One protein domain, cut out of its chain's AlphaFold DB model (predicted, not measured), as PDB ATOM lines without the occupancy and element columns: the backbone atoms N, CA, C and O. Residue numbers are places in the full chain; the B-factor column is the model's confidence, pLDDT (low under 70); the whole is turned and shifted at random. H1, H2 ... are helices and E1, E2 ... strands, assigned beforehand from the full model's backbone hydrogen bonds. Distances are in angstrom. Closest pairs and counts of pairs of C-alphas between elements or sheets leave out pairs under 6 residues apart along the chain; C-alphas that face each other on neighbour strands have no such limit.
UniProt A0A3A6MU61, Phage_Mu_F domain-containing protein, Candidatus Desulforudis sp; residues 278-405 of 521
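Overview. This is residues 278 to 405 of the 521 residues of the protein "Phage_Mu_F domain-containing protein" of Candidatus Desulforudis sp (UniProt A0A3A6MU61). A small four-stranded sheet has helices H1 and H5 over one face, making two layers, with H2 packed beside both helices. H4 sits beyond one end of the strands, reached through the short H3. The printed part has 128 residues, with five named helices and four named strands in the order H1 E1 H2 E2 E3 E4 H3 H4 H5. The mixed sheet runs E1 E2 E4 E3, and the class is mixed, helices and strands. The whole is compact, radius of gyration of the C-alphas 13.9 A, and rounded, spanning 36 by 34 by 27 A.

Arrangement. Start with H1, residues 280 to 290, and E1, residues 295 to 297, whose closest C-alphas are those of Glu 284 and Phe 296, 5.5 A apart. H2, residues 303 to 319, touches H1 at a shallow tilt of 9 degrees, the same way, with its residues 303 to 310 alone; the closest C-alphas are those of Leu 280 and Leu 303, 6.2 A apart. E2, residues 329 to 331, is parallel to E1, with N 330 and O 295 within hydrogen-bond range at 2.9 A. E1, H2 and E2 form a strand-helix-strand unit, two parallel neighbours with a helix between, its crossover left-handed. E3, residues 344 to 346, and E4, residues 352 to 355, form an antiparallel hairpin, with N 345 and O 354 at 2.9 A; E4 is parallel to E2, with N 355 and O 331 at 2.8 A. H3, residues 357 to 360, and H4, residues 363 to 375, only just touch, with 3 pairs of C-alphas within 8 A, and only at the corner; Phe 359 and Phe 366 have the closest C-alphas, 5.0 A apart. H5, residues 386 to 404, lies over E3 at a height over the sheet of 8.0 A, along the strands. With residues 386 to 394 alone H5 touches H2, closest at the C-alphas of Thr 309 and Glu 387, 4.8 A. Every O i to N i+4 pair is within hydrogen-bond range in H4, against 6 of 7 in H1, 12 of 13 in H2 and 13 of 15 in H5; H3 is too short for such a pair.

Along the chain. Find C-alpha 280 at (128.321, 186.510, 180.800); from there H1 runs 15.5 A. H2 measures 24.4 A and H4 18.1 A. H5 runs 28.4 A to C-alpha 404 at (113.941, 162.148, 199.668).

Size, cuts and confidence. The C-alphas farthest apart, those of Arg 364 and Glu 405, are 39.8 A apart. The printed part has no cut. The link from E2 to E3 is long, and its residues 334 to 337 have pLDDT under 70.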
ATOM      1  N   THR A 278     126.951 186.283 173.847       93.31
ATOM      2  CA  THR A 278     128.327 186.773 173.637       93.31
ATOM      3  C   THR A 278     128.978 187.314 174.903       93.31
ATOM      4  O   THR A 278     130.198 187.475 174.939       93.31
ATOM      5  N   THR A 279     128.200 187.519 175.966       96.06
ATOM      6  CA  THR A 279     128.682 187.981 177.274       96.06
ATOM      7  C   THR A 279     128.178 187.091 178.414       96.06
ATOM      8  O   THR A 279     127.262 186.285 178.239       96.06
ATOM      9  N   LEU A 280     128.788 187.214 179.599       95.25
ATOM     10  CA  LEU A 280     128.321 186.510 180.800       95.25
ATOM     11  C   LEU A 280     126.966 187.038 181.274       95.25
ATOM     12  O   LEU A 280     126.106 186.231 181.604       95.25
ATOM     13  N   ASP A 281     126.734 188.349 181.212       94.88
ATOM     14  CA  ASP A 281     125.443 188.956 181.562       94.88
ATOM     15  C   ASP A 281     124.306 188.405 180.682       94.88
ATOM     16  O   ASP A 281     123.214 188.091 181.162       94.88
ATOM     17  N   GLU A 282     124.570 188.219 179.385       94.69
ATOM     18  CA  GLU A 282     123.636 187.559 178.471       94.69
ATOM     19  C   GLU A 282     123.423 186.082 178.832       94.69
ATOM     20  O   GLU A 282     122.301 185.591 178.714       94.69
ATOM     21  N   ALA A 283     124.458 185.377 179.299       94.69
ATOM     22  CA  ALA A 283     124.359 183.985 179.739       94.69
ATOM     23  C   ALA A 283     123.524 183.846 181.025       94.69
ATOM     24  O   ALA A 283     122.652 182.978 181.105       94.69
ATOM     25  N   GLU A 284     123.748 184.722 182.008       95.50
ATOM     26  CA  GLU A 284     122.965 184.811 183.246       95.50
ATOM     27  C   GLU A 284     121.497 185.097 182.932       95.50
ATOM     28  O   GLU A 284     120.600 184.391 183.403       95.50
ATOM     29  N   LYS A 285     121.244 186.087 182.066       93.25
ATOM     30  CA  LYS A 285     119.896 186.422 181.604       93.25
ATOM     31  C   LYS A 285     119.238 185.242 180.890       93.25
ATOM     32  O   LYS A 285     118.102 184.898 181.204       93.25
ATOM     33  N   TRP A 286     119.952 184.600 179.970       92.56
ATOM     34  CA  TRP A 286     119.471 183.440 179.221       92.56
ATOM     35  C   TRP A 286     119.046 182.287 180.139       92.56
ATOM     36  O   TRP A 286     118.023 181.641 179.884       92.56
ATOM     37  N   ALA A 287     119.819 182.035 181.199       92.50
ATOM     38  CA  ALA A 287     119.561 180.971 182.163       92.50
ATOM     39  C   ALA A 287     118.378 181.322 183.074       92.50
ATOM     40  O   ALA A 287     117.459 180.515 183.230       92.50
ATOM     41  N   LYS A 288     118.350 182.554 183.595       91.31
ATOM     42  CA  LYS A 288     117.263 183.078 184.431       91.31
ATOM     43  C   LYS A 288     115.923 183.114 183.698       91.31
ATOM     44  O   LYS A 288     114.903 182.768 184.286       91.31
ATOM     45  N   ASP A 289     115.916 183.483 182.418       88.69
ATOM     46  CA  ASP A 289     114.691 183.521 181.614       88.69
ATOM     47  C   ASP A 289     114.096 182.101 181.414       88.69
ATOM     48  O   ASP A 289     112.884 181.963 181.244       88.69
ATOM     49  N   ARG A 290     114.913 181.033 181.488       85.25
ATOM     50  CA  ARG A 290     114.465 179.620 181.425       85.25
ATOM     51  C   ARG A 290     114.092 179.032 182.780       85.25
ATOM     52  O   ARG A 290     113.134 178.264 182.874       85.25
ATOM     53  N   TRP A 291     114.865 179.369 183.808       90.19
ATOM     54  CA  TRP A 291     114.775 178.794 185.149       90.19
ATOM     55  C   TRP A 291     114.714 179.919 186.186       90.19
ATOM     56  O   TRP A 291     115.673 180.142 186.924       90.19
ATOM     57  N   PRO A 292     113.592 180.659 186.252       90.06
ATOM     58  CA  PRO A 292     113.493 181.893 187.037       90.06
ATOM     59  C   PRO A 292     113.606 181.683 188.550       90.06
ATOM     60  O   PRO A 292     113.813 182.642 189.288       90.06
ATOM     61  N   ASN A 293     113.453 180.446 189.020       90.19
ATOM     62  CA  ASN A 293     113.593 180.077 190.423       90.19
ATOM     63  C   ASN A 293     115.052 179.819 190.846       90.19
ATOM     64  O   ASN A 293     115.306 179.683 192.039       90.19
ATOM     65  N   VAL A 294     115.985 179.744 189.894       94.56
ATOM     66  CA  VAL A 294     117.411 179.535 190.152       94.56
ATOM     67  C   VAL A 294     118.134 180.869 189.989       94.56
ATOM     68  O   VAL A 294     118.034 181.528 188.952       94.56
ATOM     69  N   ALA A 295     118.880 181.280 191.010       95.12
ATOM     70  CA  ALA A 295     119.800 182.401 190.890       95.12
ATOM     71  C   ALA A 295     121.058 181.953 190.129       95.12
ATOM     72  O   ALA A 295     121.785 181.081 190.603       95.12
ATOM     73  N   PHE A 296     121.306 182.555 188.965       95.56
ATOM     74  CA  PHE A 296     122.535 182.358 188.195       95.56
ATOM     75  C   PHE A 296     123.435 183.580 188.308       95.56
ATOM     76  O   PHE A 296     122.961 184.702 188.129       95.56
ATOM     77  N   ASP A 297     124.718 183.353 188.574       93.69
ATOM     78  CA  ASP A 297     125.760 184.369 188.458       93.69
ATOM     79  C   ASP A 297     127.120 183.749 188.098       93.69
ATOM     80  O   ASP A 297     127.475 182.663 188.553       93.69
ATOM     81  N   PHE A 298     127.904 184.423 187.258       95.56
ATOM     82  CA  PHE A 298     129.171 183.884 186.751       95.56
ATOM     83  C   PHE A 298     130.366 184.849 186.881       95.56
ATOM     84  O   PHE A 298     131.178 184.936 185.955       95.56
ATOM     85  N   PRO A 299     130.538 185.591 187.998       93.69
ATOM     86  CA  PRO A 299     131.681 186.488 188.140       93.69
ATOM     87  C   PRO A 299     133.010 185.730 188.026       93.69
ATOM     88  O   PRO A 299     133.208 184.680 188.640       93.69
ATOM     89  N   GLY A 300     133.935 186.274 187.234       91.69
ATOM     90  CA  GLY A 300     135.264 185.691 187.026       91.69
ATOM     91  C   GLY A 300     135.290 184.426 186.162       91.69
ATOM     92  O   GLY A 300     136.368 183.880 185.951       91.69
ATOM     93  N   ALA A 301     134.148 183.962 185.648       96.19
ATOM     94  CA  ALA A 301     134.105 182.849 184.710       96.19
ATOM     95  C   ALA A 301     134.473 183.289 183.284       96.19
ATOM     96  O   ALA A 301     134.514 184.472 182.956       96.19
ATOM     97  N   HIS A 302     134.692 182.317 182.402       97.56
ATOM     98  CA  HIS A 302     134.892 182.539 180.977       97.56
ATOM     99  C   HIS A 302     133.724 181.958 180.180       97.56
ATOM    100  O   HIS A 302     133.256 180.851 180.441       97.56
ATOM    101  N   LEU A 303     133.264 182.663 179.148       95.88
ATOM    102  CA  LEU A 303     132.068 182.259 178.406       95.88
ATOM    103  C   LEU A 303     132.183 180.861 177.762       95.88
ATOM    104  O   LEU A 303     131.211 180.106 177.743       95.88
ATOM    105  N   ASP A 304     133.377 180.487 177.295       95.44
ATOM    106  CA  ASP A 304     133.665 179.158 176.726       95.44
ATOM    107  C   ASP A 304     133.496 177.988 177.707       95.44
ATOM    108  O   ASP A 304     133.303 176.855 177.264       95.44
ATOM    109  N   THR A 305     133.570 178.227 179.021       96.94
ATOM    110  CA  THR A 305     133.263 177.204 180.035       96.94
ATOM    111  C   THR A 305     131.777 177.244 180.402       96.94
ATOM    112  O   THR A 305     131.147 176.194 180.542       96.94
ATOM    113  N   ILE A 306     131.180 178.440 180.475       97.19
ATOM    114  CA  ILE A 306     129.782 178.645 180.879       97.19
ATOM    115  C   ILE A 306     128.779 178.181 179.822       97.19
ATOM    116  O   ILE A 306     127.823 177.492 180.163       97.19
ATOM    117  N   LYS A 307     128.986 178.471 178.534       94.44
ATOM    118  CA  LYS A 307     128.067 178.043 177.460       94.44
ATOM    119  C   LYS A 307     127.801 176.531 177.430       94.44
ATOM    120  O   LYS A 307     126.631 176.143 177.477       94.44
ATOM    121  N   PRO A 308     128.821 175.653 177.343       92.81
ATOM    122  CA  PRO A 308     128.586 174.208 177.336       92.81
ATOM    123  C   PRO A 308     128.010 173.706 178.667       92.81
ATOM    124  O   PRO A 308     127.196 172.782 178.661       92.81
ATOM    125  N   THR A 309     128.366 174.352 179.781       95.75
ATOM    126  CA  THR A 309     127.800 174.085 181.109       95.75
ATOM    127  C   THR A 309     126.297 174.374 181.128       95.75
ATOM    128  O   THR A 309     125.508 173.474 181.391       95.75
ATOM    129  N   LEU A 310     125.858 175.569 180.729       95.50
ATOM    130  CA  LEU A 310     124.435 175.920 180.625       95.50
ATOM    131  C   LEU A 310     123.674 175.027 179.636       95.50
ATOM    132  O   LEU A 310     122.549 174.614 179.918       95.50
ATOM    133  N   ALA A 311     124.293 174.664 178.508       91.12
ATOM    134  CA  ALA A 311     123.693 173.735 177.554       91.12
ATOM    135  C   ALA A 311     123.452 172.349 178.176       91.12
ATOM    136  O   ALA A 311     122.445 171.700 177.890       91.12
ATOM    137  N   GLN A 312     124.377 171.871 179.012       92.88
ATOM    138  CA  GLN A 312     124.217 170.607 179.725       92.88
ATOM    139  C   GLN A 312     123.197 170.718 180.857       92.88
ATOM    140  O   GLN A 312     122.389 169.801 181.000       92.88
ATOM    141  N   PHE A 313     123.166 171.838 181.587       94.75
ATOM    142  CA  PHE A 313     122.134 172.109 182.586       94.75
ATOM    143  C   PHE A 313     120.746 172.004 181.962       94.75
ATOM    144  O   PHE A 313     119.906 171.263 182.455       94.75
ATOM    145  N   GLU A 314     120.520 172.672 180.827       88.56
ATOM    146  CA  GLU A 314     119.238 172.639 180.125       88.56
ATOM    147  C   GLU A 314     118.829 171.215 179.723       88.56
ATOM    148  O   GLU A 314     117.661 170.852 179.866       88.56
ATOM    149  N   ARG A 315     119.774 170.388 179.258       85.56
ATOM    150  CA  ARG A 315     119.496 168.981 178.929       85.56
ATOM    151  C   ARG A 315     119.080 168.182 180.163       85.56
ATOM    152  O   ARG A 315     118.053 167.512 180.126       85.56
ATOM    153  N   LEU A 316     119.849 168.266 181.246       87.75
ATOM    154  CA  LEU A 316     119.590 167.502 182.471       87.75
ATOM    155  C   LEU A 316     118.316 167.974 183.186       87.75
ATOM    156  O   LEU A 316     117.513 167.158 183.629       87.75
ATOM    157  N   ALA A 317     118.074 169.282 183.212       88.81
ATOM    158  CA  ALA A 317     116.883 169.895 183.788       88.81
ATOM    159  C   ALA A 317     115.586 169.503 183.056       88.81
ATOM    160  O   ALA A 317     114.518 169.487 183.664       88.81
ATOM    161  N   ARG A 318     115.654 169.151 181.764       83.12
ATOM    162  CA  ARG A 318     114.513 168.583 181.022       83.12
ATOM    163  C   ARG A 318     114.249 167.125 181.382       83.12
ATOM    164  O   ARG A 318     113.090 166.727 181.463       83.12
ATOM    165  N   ASP A 319     115.311 166.351 181.589       81.81
ATOM    166  CA  ASP A 319     115.217 164.947 181.994       81.81
ATOM    167  C   ASP A 319     114.708 164.804 183.443       81.81
ATOM    168  O   ASP A 319     113.982 163.853 183.744       81.81
ATOM    169  N   TYR A 320     115.047 165.764 184.312       88.19
ATOM    170  CA  TYR A 320     114.717 165.769 185.741       88.19
ATOM    171  C   TYR A 320     114.191 167.141 186.201       88.19
ATOM    172  O   TYR A 320     114.877 167.824 186.960       88.19
ATOM    173  N   PRO A 321     112.993 167.580 185.772       87.38
ATOM    174  CA  PRO A 321     112.448 168.908 186.096       87.38
ATOM    175  C   PRO A 321     112.222 169.147 187.598       87.38
ATOM    176  O   PRO A 321     112.136 170.288 188.049       87.38
ATOM    177  N   GLU A 322     112.163 168.084 188.392       87.75
ATOM    178  CA  GLU A 322     112.069 168.112 189.850       87.75
ATOM    179  C   GLU A 322     113.329 168.647 190.545       87.75
ATOM    180  O   GLU A 322     113.245 169.128 191.678       87.75
ATOM    181  N   VAL A 323     114.484 168.549 189.881       91.94
ATOM    182  CA  VAL A 323     115.775 169.039 190.373       91.94
ATOM    183  C   VAL A 323     115.887 170.560 190.260       91.94
ATOM    184  O   VAL A 323     116.033 171.202 191.302       91.94
ATOM    185  N   PRO A 324     115.760 171.192 189.070       90.88
ATOM    186  CA  PRO A 324     115.825 172.641 188.968       90.88
ATOM    187  C   PRO A 324     114.719 173.301 189.790       90.88
ATOM    188  O   PRO A 324     114.973 174.361 190.330       90.88
ATOM    189  N   ALA A 325     113.547 172.678 189.981       90.31
ATOM    190  CA  ALA A 325     112.488 173.208 190.849       90.31
ATOM    191  C   ALA A 325     112.887 173.335 192.336       90.31
ATOM    192  O   ALA A 325     112.285 174.123 193.065       90.31
ATOM    193  N   ARG A 326     113.876 172.555 192.792       90.56
ATOM    194  CA  ARG A 326     114.423 172.587 194.162       90.56
ATOM    195  C   ARG A 326     115.727 173.382 194.266       90.56
ATOM    196  O   ARG A 326     116.114 173.763 195.369       90.56
ATOM    197  N   LEU A 327     116.386 173.634 193.136       94.25
ATOM    198  CA  LEU A 327     117.630 174.384 193.061       94.25
ATOM    199  C   LEU A 327     117.365 175.878 193.281       94.25
ATOM    200  O   LEU A 327     116.514 176.473 192.622       94.25
ATOM    201  N   GLY A 328     118.101 176.484 194.209       93.69
ATOM    202  CA  GLY A 328     118.043 177.917 194.490       93.69
ATOM    203  C   GLY A 328     119.166 178.711 193.827       93.69
ATOM    204  O   GLY A 328     118.988 179.897 193.561       93.69
ATOM    205  N   TYR A 329     120.311 178.083 193.544       95.19
ATOM    206  CA  TYR A 329     121.488 178.780 193.023       95.19
ATOM    207  C   TYR A 329     122.381 177.895 192.145       95.19
ATOM    208  O   TYR A 329     122.586 176.718 192.446       95.19
ATOM    209  N   MET A 330     122.954 178.484 191.097       95.62
ATOM    210  CA  MET A 330     124.021 177.891 190.296       95.62
ATOM    211  C   MET A 330     124.963 178.979 189.778       95.62
ATOM    212  O   MET A 330     124.565 179.776 188.930       95.62
ATOM    213  N   GLY A 331     126.219 178.997 190.222       95.19
ATOM    214  CA  GLY A 331     127.120 180.082 189.834       95.19
ATOM    215  C   GLY A 331     128.528 180.014 190.408       95.19
ATOM    216  O   GLY A 331     128.903 179.022 191.028       95.19
ATOM    217  N   THR A 332     129.312 181.070 190.180       93.44
ATOM    218  CA  THR A 332     130.711 181.206 190.643       93.44
ATOM    219  C   THR A 332     130.903 182.276 191.721       93.44
ATOM    220  O   THR A 332     132.038 182.604 192.055       93.44
ATOM    221  N   ARG A 333     129.828 182.874 192.249       83.38
ATOM    222  CA  ARG A 333     129.895 183.949 193.258       83.38
ATOM    223  C   ARG A 333     130.004 183.429 194.690       83.38
ATOM    224  O   ARG A 333     130.725 184.023 195.488       83.38
ATOM    225  N   THR A 334     129.292 182.361 195.046       67.06
ATOM    226  CA  THR A 334     129.253 181.846 196.429       67.06
ATOM    227  C   THR A 334     130.379 180.845 196.690       67.06
ATOM    228  O   THR A 334     130.146 179.665 196.901       67.06
ATOM    229  N   VAL A 335     131.627 181.316 196.655       64.38
ATOM    230  CA  VAL A 335     132.835 180.462 196.713       64.38
ATOM    231  C   VAL A 335     133.535 180.455 198.071       64.38
ATOM    232  O   VAL A 335     134.734 180.208 198.133       64.38
ATOM    233  N   SER A 336     132.830 180.735 199.171       54.31
ATOM    234  CA  SER A 336     133.499 180.985 200.460       54.31
ATOM    235  C   SER A 336     134.388 179.832 200.940       54.31
ATOM    236  O   SER A 336     135.368 180.106 201.625       54.31
ATOM    237  N   ASP A 337     134.112 178.585 200.531       65.38
ATOM    238  CA  ASP A 337     134.750 177.393 201.107       65.38
ATOM    239  C   ASP A 337     135.160 176.310 200.082       65.38
ATOM    240  O   ASP A 337     135.513 175.198 200.477       65.38
ATOM    241  N   ILE A 338     135.141 176.592 198.766       79.88
ATOM    242  CA  ILE A 338     135.581 175.597 197.764       79.88
ATOM    243  C   ILE A 338     137.107 175.488 197.777       79.88
ATOM    244  O   ILE A 338     137.818 176.470 197.548       79.88
ATOM    245  N   ALA A 339     137.626 174.278 197.982       80.31
ATOM    246  CA  ALA A 339     139.057 174.020 197.891       80.31
ATOM    247  C   ALA A 339     139.591 174.288 196.469       80.31
ATOM    248  O   ALA A 339     138.944 173.995 195.465       80.31
ATOM    249  N   GLN A 340     140.815 174.815 196.360       80.81
ATOM    250  CA  GLN A 340     141.402 175.218 195.071       80.81
ATOM    251  C   GLN A 340     141.528 174.076 194.050       80.81
ATOM    252  O   GLN A 340     141.605 174.334 192.855       80.81
ATOM    253  N   ASN A 341     141.559 172.824 194.506       83.38
ATOM    254  CA  ASN A 341     141.643 171.627 193.671       83.38
ATOM    255  C   ASN A 341     140.273 171.041 193.278       83.38
ATOM    256  O   ASN A 341     140.240 170.023 192.596       83.38
ATOM    257  N   VAL A 342     139.164 171.659 193.690       89.00
ATOM    258  CA  VAL A 342     137.797 171.209 193.398       89.00
ATOM    259  C   VAL A 342     137.223 172.029 192.243       89.00
ATOM    260  O   VAL A 342     137.271 173.261 192.264       89.00
ATOM    261  N   TYR A 343     136.693 171.356 191.219       94.50
ATOM    262  CA  TYR A 343     136.151 172.017 190.025       94.50
ATOM    263  C   TYR A 343     134.811 172.711 190.299       94.50
ATOM    264  O   TYR A 343     134.597 173.848 189.876       94.50
ATOM    265  N   ALA A 344     133.917 172.022 190.998       94.94
ATOM    266  CA  ALA A 344     132.615 172.495 191.436       94.94
ATOM    267  C   ALA A 344     132.164 171.644 192.634       94.94
ATOM    268  O   ALA A 344     132.788 170.626 192.924       94.94
ATOM    269  N   GLN A 345     131.121 172.076 193.332       92.44
ATOM    270  CA  GLN A 345     130.514 171.311 194.416       92.44
ATOM    271  C   GLN A 345     129.011 171.570 194.513       92.44
ATOM    272  O   GLN A 345     128.492 172.578 194.019       92.44
ATOM    273  N   VAL A 346     128.329 170.699 195.248       92.00
ATOM    274  CA  VAL A 346     126.922 170.834 195.623       92.00
ATOM    275  C   VAL A 346     126.788 170.930 197.133       92.00
ATOM    276  O   VAL A 346     127.467 170.233 197.885       92.00
ATOM    277  N   THR A 347     125.880 171.780 197.609       87.06
ATOM    278  CA  THR A 347     125.603 171.871 199.046       87.06
ATOM    279  C   THR A 347     124.836 170.657 199.550       87.06
ATOM    280  O   THR A 347     123.997 170.106 198.846       87.06
ATOM    281  N   GLN A 348     125.067 170.262 200.807       80.25
ATOM    282  CA  GLN A 348     124.432 169.074 201.404       80.25
ATOM    283  C   GLN A 348     122.894 169.088 201.354       80.25
ATOM    284  O   GLN A 348     122.269 168.034 201.314       80.25
ATOM    285  N   ASP A 349     122.275 170.271 201.354       81.94
ATOM    286  CA  ASP A 349     120.821 170.431 201.234       81.94
ATOM    287  C   ASP A 349     120.297 170.306 199.790       81.94
ATOM    288  O   ASP A 349     119.086 170.371 199.567       81.94
ATOM    289  N   GLY A 350     121.193 170.148 198.812       84.69
ATOM    290  CA  GLY A 350     120.881 170.007 197.397       84.69
ATOM    291  C   GLY A 350     120.292 171.268 196.758       84.69
ATOM    292  O   GLY A 350     119.533 171.174 195.794       84.69
ATOM    293  N   LYS A 351     120.571 172.457 197.301       90.25
ATOM    294  CA  LYS A 351     119.975 173.710 196.800       90.25
ATOM    295  C   LYS A 351     120.922 174.584 195.999       90.25
ATOM    296  O   LYS A 351     120.455 175.548 195.389       90.25
ATOM    297  N   ARG A 352     122.220 174.287 195.988       92.31
ATOM    298  CA  ARG A 352     123.221 175.117 195.313       92.31
ATOM    299  C   ARG A 352     124.223 174.258 194.554       92.31
ATOM    300  O   ARG A 352     124.692 173.262 195.093       92.31
ATOM    301  N   ILE A 353     124.545 174.681 193.332       95.00
ATOM    302  CA  ILE A 353     125.717 174.229 192.572       95.00
ATOM    303  C   ILE A 353     126.707 175.391 192.551       95.00
ATOM    304  O   ILE A 353     126.405 176.461 192.024       95.00
ATOM    305  N   GLU A 354     127.887 175.192 193.113       94.50
ATOM    306  CA  GLU A 354     128.908 176.228 193.230       94.50
ATOM    307  C   GLU A 354     130.104 175.841 192.359       94.50
ATOM    308  O   GLU A 354     130.687 174.770 192.505       94.50
ATOM    309  N   MET A 355     130.443 176.698 191.401       95.12
ATOM    310  CA  MET A 355     131.506 176.475 190.424       95.12
ATOM    311  C   MET A 355     132.747 177.267 190.812       95.12
ATOM    312  O   MET A 355     132.665 178.448 191.151       95.12
ATOM    313  N   ASN A 356     133.917 176.639 190.721       94.12
ATOM    314  CA  ASN A 356     135.162 177.288 191.099       94.12
ATOM    315  C   ASN A 356     135.633 178.259 189.991       94.12
ATOM    316  O   ASN A 356     135.998 177.807 188.898       94.12
ATOM    317  N   PRO A 357     135.686 179.582 190.241       91.94
ATOM    318  CA  PRO A 357     136.065 180.568 189.232       91.94
ATOM    319  C   PRO A 357     137.516 180.412 188.763       91.94
ATOM    320  O   PRO A 357     137.832 180.848 187.663       91.94
ATOM    321  N   TRP A 358     138.395 179.759 189.530       90.19
ATOM    322  CA  TRP A 358     139.775 179.518 189.098       90.19
ATOM    323  C   TRP A 358     139.849 178.582 187.885       90.19
ATOM    324  O   TRP A 358     140.627 178.808 186.961       90.19
ATOM    325  N   PHE A 359     138.984 177.567 187.847       94.75
ATOM    326  CA  PHE A 359     138.847 176.684 186.692       94.75
ATOM    327  C   PHE A 359     137.928 177.295 185.637       94.75
ATOM    328  O   PHE A 359     138.291 177.404 184.467       94.75
ATOM    329  N   TYR A 360     136.738 177.741 186.037       96.19
ATOM    330  CA  TYR A 360     135.750 178.251 185.090       96.19
ATOM    331  C   TYR A 360     136.182 179.564 184.417       96.19
ATOM    332  O   TYR A 360     135.693 179.855 183.326       96.19
ATOM    333  N   GLY A 361     137.113 180.320 185.004       95.56
ATOM    334  CA  GLY A 361     137.713 181.533 184.442       95.56
ATOM    335  C   GLY A 361     138.830 181.308 183.419       95.56
ATOM    336  O   GLY A 361     139.104 182.208 182.626       95.56
ATOM    337  N   ASP A 362     139.445 180.120 183.370       96.69
ATOM    338  CA  ASP A 362     140.501 179.786 182.402       96.69
ATOM    339  C   ASP A 362     140.173 178.472 181.663       96.69
ATOM    340  O   ASP A 362     140.496 177.372 182.131       96.69
ATOM    341  N   PRO A 363     139.573 178.556 180.456       97.31
ATOM    342  CA  PRO A 363     139.202 177.377 179.677       97.31
ATOM    343  C   PRO A 363     140.391 176.462 179.357       97.31
ATOM    344  O   PRO A 363     140.256 175.237 179.343       97.31
ATOM    345  N   ARG A 364     141.573 177.029 179.076       96.88
ATOM    346  CA  ARG A 364     142.744 176.230 178.684       96.88
ATOM    347  C   ARG A 364     143.253 175.439 179.873       96.88
ATOM    348  O   ARG A 364     143.476 174.232 179.745       96.88
ATOM    349  N   PHE A 365     143.405 176.112 181.008       95.81
ATOM    350  CA  PHE A 365     143.825 175.487 182.250       95.81
ATOM    351  C   PHE A 365     142.847 174.384 182.671       95.81
ATOM    352  O   PHE A 365     143.256 173.237 182.870       95.81
ATOM    353  N   PHE A 366     141.546 174.681 182.688       97.19
ATOM    354  CA  PHE A 366     140.528 173.721 183.096       97.19
ATOM    355  C   PHE A 366     140.480 172.491 182.185       97.19
ATOM    356  O   PHE A 366     140.487 171.354 182.660       97.19
ATOM    357  N   LYS A 367     140.529 172.688 180.862       95.94
ATOM    358  CA  LYS A 367     140.537 171.578 179.897       95.94
ATOM    359  C   LYS A 367     141.748 170.667 180.075       95.94
ATOM    360  O   LYS A 367     141.626 169.453 179.914       95.94
ATOM    361  N   ASN A 368     142.914 171.234 180.373       95.94
ATOM    362  CA  ASN A 368     144.124 170.452 180.615       95.94
ATOM    363  C   ASN A 368     144.037 169.681 181.936       95.94
ATOM    364  O   ASN A 368     144.365 168.496 181.949       95.94
ATOM    365  N   SER A 369     143.519 170.308 182.995       96.56
ATOM    366  CA  SER A 369     143.285 169.649 184.285       96.56
ATOM    367  C   SER A 369     142.330 168.456 184.143       96.56
ATOM    368  O   SER A 369     142.673 167.345 184.535       96.56
ATOM    369  N   LEU A 370     141.197 168.632 183.452       96.00
ATOM    370  CA  LEU A 370     140.240 167.548 183.192       96.00
ATOM    371  C   LEU A 370     140.850 166.400 182.380       96.00
ATOM    372  O   LEU A 370     140.639 165.230 182.693       96.00
ATOM    373  N   LYS A 371     141.639 166.711 181.343       96.19
ATOM    374  CA  LYS A 371     142.357 165.682 180.572       96.19
ATOM    375  C   LYS A 371     143.328 164.897 181.445       96.19
ATOM    376  O   LYS A 371     143.387 163.678 181.314       96.19
ATOM    377  N   GLN A 372     144.076 165.583 182.307       96.25
ATOM    378  CA  GLN A 372     145.010 164.940 183.223       96.25
ATOM    379  C   GLN A 372     144.265 164.031 184.204       96.25
ATOM    380  O   GLN A 372     144.639 162.871 184.346       96.25
ATOM    381  N   SER A 373     143.173 164.524 184.788       94.44
ATOM    382  CA  SER A 373     142.344 163.799 185.753       94.44
ATOM    383  C   SER A 373     141.705 162.536 185.152       94.44
ATOM    384  O   SER A 373     141.706 161.467 185.757       94.44
ATOM    385  N   VAL A 374     141.251 162.601 183.895       94.38
ATOM    386  CA  VAL A 374     140.807 161.405 183.158       94.38
ATOM    387  C   VAL A 374     141.981 160.479 182.818       94.38
ATOM    388  O   VAL A 374     141.852 159.264 182.930       94.38
ATOM    389  N   SER A 375     143.140 161.014 182.412       94.19
ATOM    390  CA  SER A 375     144.298 160.180 182.043       94.19
ATOM    391  C   SER A 375     144.922 159.428 183.220       94.19
ATOM    392  O   SER A 375     145.478 158.352 183.016       94.19
ATOM    393  N   SER A 376     144.817 159.968 184.437       94.88
ATOM    394  CA  SER A 376     145.250 159.298 185.664       94.88
ATOM    395  C   SER A 376     144.223 158.290 186.187       94.88
ATOM    396  O   SER A 376     144.512 157.600 187.158       94.88
ATOM    397  N   GLY A 377     143.035 158.206 185.574       92.81
ATOM    398  CA  GLY A 377     141.924 157.380 186.049       92.81
ATOM    399  C   GLY A 377     141.172 157.968 187.246       92.81
ATOM    400  O   GLY A 377     140.368 157.266 187.857       92.81
ATOM    401  N   PHE A 378     141.416 159.235 187.607       94.81
ATOM    402  CA  PHE A 378     140.699 159.895 188.702       94.81
ATOM    403  C   PHE A 378     139.230 160.148 188.346       94.81
ATOM    404  O   PHE A 378     138.372 159.906 189.184       94.81
ATOM    405  N   HIS A 379     138.950 160.518 187.091       94.75
ATOM    406  CA  HIS A 379     137.602 160.609 186.516       94.75
ATOM    407  C   HIS A 379     137.382 159.590 185.389       94.75
ATOM    408  O   HIS A 379     138.352 159.085 184.812       94.75
ATOM    409  N   PRO A 380     136.123 159.305 185.002       92.50
ATOM    410  CA  PRO A 380     135.806 158.265 184.045       92.50
ATOM    411  C   PRO A 380     136.231 158.679 182.638       92.50
ATOM    412  O   PRO A 380     136.242 159.859 182.267       92.50
ATOM    413  N   LEU A 381     136.520 157.690 181.797       88.38
ATOM    414  CA  LEU A 381     136.857 157.940 180.401       88.38
ATOM    415  C   LEU A 381     135.731 158.722 179.691       88.38
ATOM    416  O   LEU A 381     134.544 158.420 179.801       88.38
ATOM    417  N   GLY A 382     136.114 159.751 178.932       86.94
ATOM    418  CA  GLY A 382     135.175 160.645 178.242       86.94
ATOM    419  C   GLY A 382     134.799 161.902 179.034       86.94
ATOM    420  O   GLY A 382     134.436 162.898 178.408       86.94
ATOM    421  N   CYS A 383     135.006 161.931 180.354       92.19
ATOM    422  CA  CYS A 383     134.708 163.075 181.228       92.19
ATOM    423  C   CYS A 383     135.810 164.158 181.217       92.19
ATOM    424  O   CYS A 383     136.202 164.694 182.243       92.19
ATOM    425  N   HIS A 384     136.351 164.479 180.036       92.88
ATOM    426  CA  HIS A 384     137.425 165.471 179.853       92.88
ATOM    427  C   HIS A 384     136.903 166.836 179.358       92.88
ATOM    428  O   HIS A 384     137.655 167.629 178.784       92.88
ATOM    429  N   LYS A 385     135.595 167.082 179.499       92.56
ATOM    430  CA  LYS A 385     134.894 168.281 179.011       92.56
ATOM    431  C   LYS A 385     134.229 169.024 180.165       92.56
ATOM    432  O   LYS A 385     133.816 168.382 181.127       92.56
ATOM    433  N   TYR A 386     134.065 170.341 180.063       93.81
ATOM    434  CA  TYR A 386     133.514 171.159 181.156       93.81
ATOM    435  C   TYR A 386     132.117 170.689 181.581       93.81
ATOM    436  O   TYR A 386     131.824 170.573 182.766       93.81
ATOM    437  N   GLU A 387     131.276 170.319 180.613       93.31
ATOM    438  CA  GLU A 387     129.928 169.821 180.872       93.31
ATOM    439  C   GLU A 387     129.882 168.501 181.662       93.31
ATOM    440  O   GLU A 387     128.843 168.160 182.232       93.31
ATOM    441  N   SER A 388     130.985 167.747 181.719       95.50
ATOM    442  CA  SER A 388     131.046 166.526 182.528       95.50
ATOM    443  C   SER A 388     131.080 166.819 184.025       95.50
ATOM    444  O   SER A 388     130.400 166.116 184.767       95.50
ATOM    445  N   VAL A 389     131.724 167.917 184.441       97.06
ATOM    446  CA  VAL A 389     131.721 168.389 185.836       97.06
ATOM    447  C   VAL A 389     130.309 168.764 186.261       97.06
ATOM    448  O   VAL A 389     129.822 168.291 187.277       97.06
ATOM    449  N   LEU A 390     129.583 169.520 185.432       97.12
ATOM    450  CA  LEU A 390     128.187 169.819 185.748       97.12
ATOM    451  C   LEU A 390     127.328 168.556 185.830       97.12
ATOM    452  O   LEU A 390     126.417 168.493 186.643       97.12
ATOM    453  N   THR A 391     127.571 167.575 184.962       96.62
ATOM    454  CA  THR A 391     126.792 166.330 184.997       96.62
ATOM    455  C   THR A 391     126.994 165.604 186.316       96.62
ATOM    456  O   THR A 391     126.014 165.143 186.883       96.62
ATOM    457  N   HIS A 392     128.235 165.560 186.803       97.25
ATOM    458  CA  HIS A 392     128.573 165.022 188.113       97.25
ATOM    459  C   HIS A 392     127.797 165.760 189.223       97.25
ATOM    460  O   HIS A 392     126.991 165.146 189.920       97.25
ATOM    461  N   GLU A 393     127.933 167.087 189.312       96.88
ATOM    462  CA  GLU A 393     127.266 167.881 190.357       96.88
ATOM    463  C   GLU A 393     125.735 167.795 190.291       96.88
ATOM    464  O   GLU A 393     125.044 167.604 191.291       96.88
ATOM    465  N   PHE A 394     125.163 167.887 189.095       97.12
ATOM    466  CA  PHE A 394     123.718 167.802 188.923       97.12
ATOM    467  C   PHE A 394     123.176 166.440 189.380       97.12
ATOM    468  O   PHE A 394     122.068 166.364 189.910       97.12
ATOM    469  N   ASP A 395     123.939 165.358 189.219       96.00
ATOM    470  CA  ASP A 395     123.472 164.033 189.616       96.00
ATOM    471  C   ASP A 395     123.500 163.802 191.133       96.00
ATOM    472  O   ASP A 395     122.660 163.049 191.628       96.00
ATOM    473  N   HIS A 396     124.340 164.515 191.896       96.12
ATOM    474  CA  HIS A 396     124.194 164.583 193.361       96.12
ATOM    475  C   HIS A 396     122.814 165.130 193.759       96.12
ATOM    476  O   HIS A 396     122.188 164.653 194.714       96.12
ATOM    477  N   LEU A 397     122.274 166.080 192.988       95.50
ATOM    478  CA  LEU A 397     120.929 166.620 193.203       95.50
ATOM    479  C   LEU A 397     119.826 165.646 192.786       95.50
ATOM    480  O   LEU A 397     118.834 165.507 193.504       95.50
ATOM    481  N   VAL A 398     119.998 164.950 191.656       94.31
ATOM    482  CA  VAL A 398     119.083 163.876 191.223       94.31
ATOM    483  C   VAL A 398     119.008 162.803 192.306       94.31
ATOM    484  O   VAL A 398     117.912 162.427 192.723       94.31
ATOM    485  N   ARG A 399     120.162 162.362 192.815       93.25
ATOM    486  CA  ARG A 399     120.278 161.405 193.918       93.25
ATOM    487  C   ARG A 399     119.537 161.880 195.164       93.25
ATOM    488  O   ARG A 399     118.704 161.152 195.700       93.25
ATOM    489  N   THR A 400     119.803 163.113 195.594       92.25
ATOM    490  CA  THR A 400     119.163 163.722 196.772       92.25
ATOM    491  C   THR A 400     117.644 163.772 196.618       92.25
ATOM    492  O   THR A 400     116.916 163.394 197.536       92.25
ATOM    493  N   TRP A 401     117.142 164.168 195.445       91.50
ATOM    494  CA  TRP A 401     115.709 164.131 195.161       91.50
ATOM    495  C   TRP A 401     115.153 162.709 195.260       91.50
ATOM    496  O   TRP A 401     114.181 162.495 195.979       91.50
ATOM    497  N   LEU A 402     115.769 161.733 194.591       91.81
ATOM    498  CA  LEU A 402     115.272 160.357 194.577       91.81
ATOM    499  C   LEU A 402     115.194 159.758 195.981       91.81
ATOM    500  O   LEU A 402     114.187 159.143 196.316       91.81
ATOM    501  N   LEU A 403     116.218 159.969 196.810       91.12
ATOM    502  CA  LEU A 403     116.267 159.453 198.181       91.12
ATOM    503  C   LEU A 403     115.265 160.135 199.121       91.12
ATOM    504  O   LEU A 403     114.810 159.516 200.079       91.12
ATOM    505  N   THR A 404     114.899 161.387 198.846       89.12
ATOM    506  CA  THR A 404     113.941 162.148 199.668       89.12
ATOM    507  C   THR A 404     112.497 162.050 199.165       89.12
ATOM    508  O   THR A 404     111.569 162.446 199.870       89.12
ATOM    509  N   GLU A 405     112.279 161.487 197.975       87.25
ATOM    510  CA  GLU A 405     110.962 161.343 197.361       87.25
ATOM    511  C   GLU A 405     110.210 160.114 197.895       87.25
ATOM    512  O   GLU A 405     110.252 159.019 197.331       87.25
TER     513      GLU A 405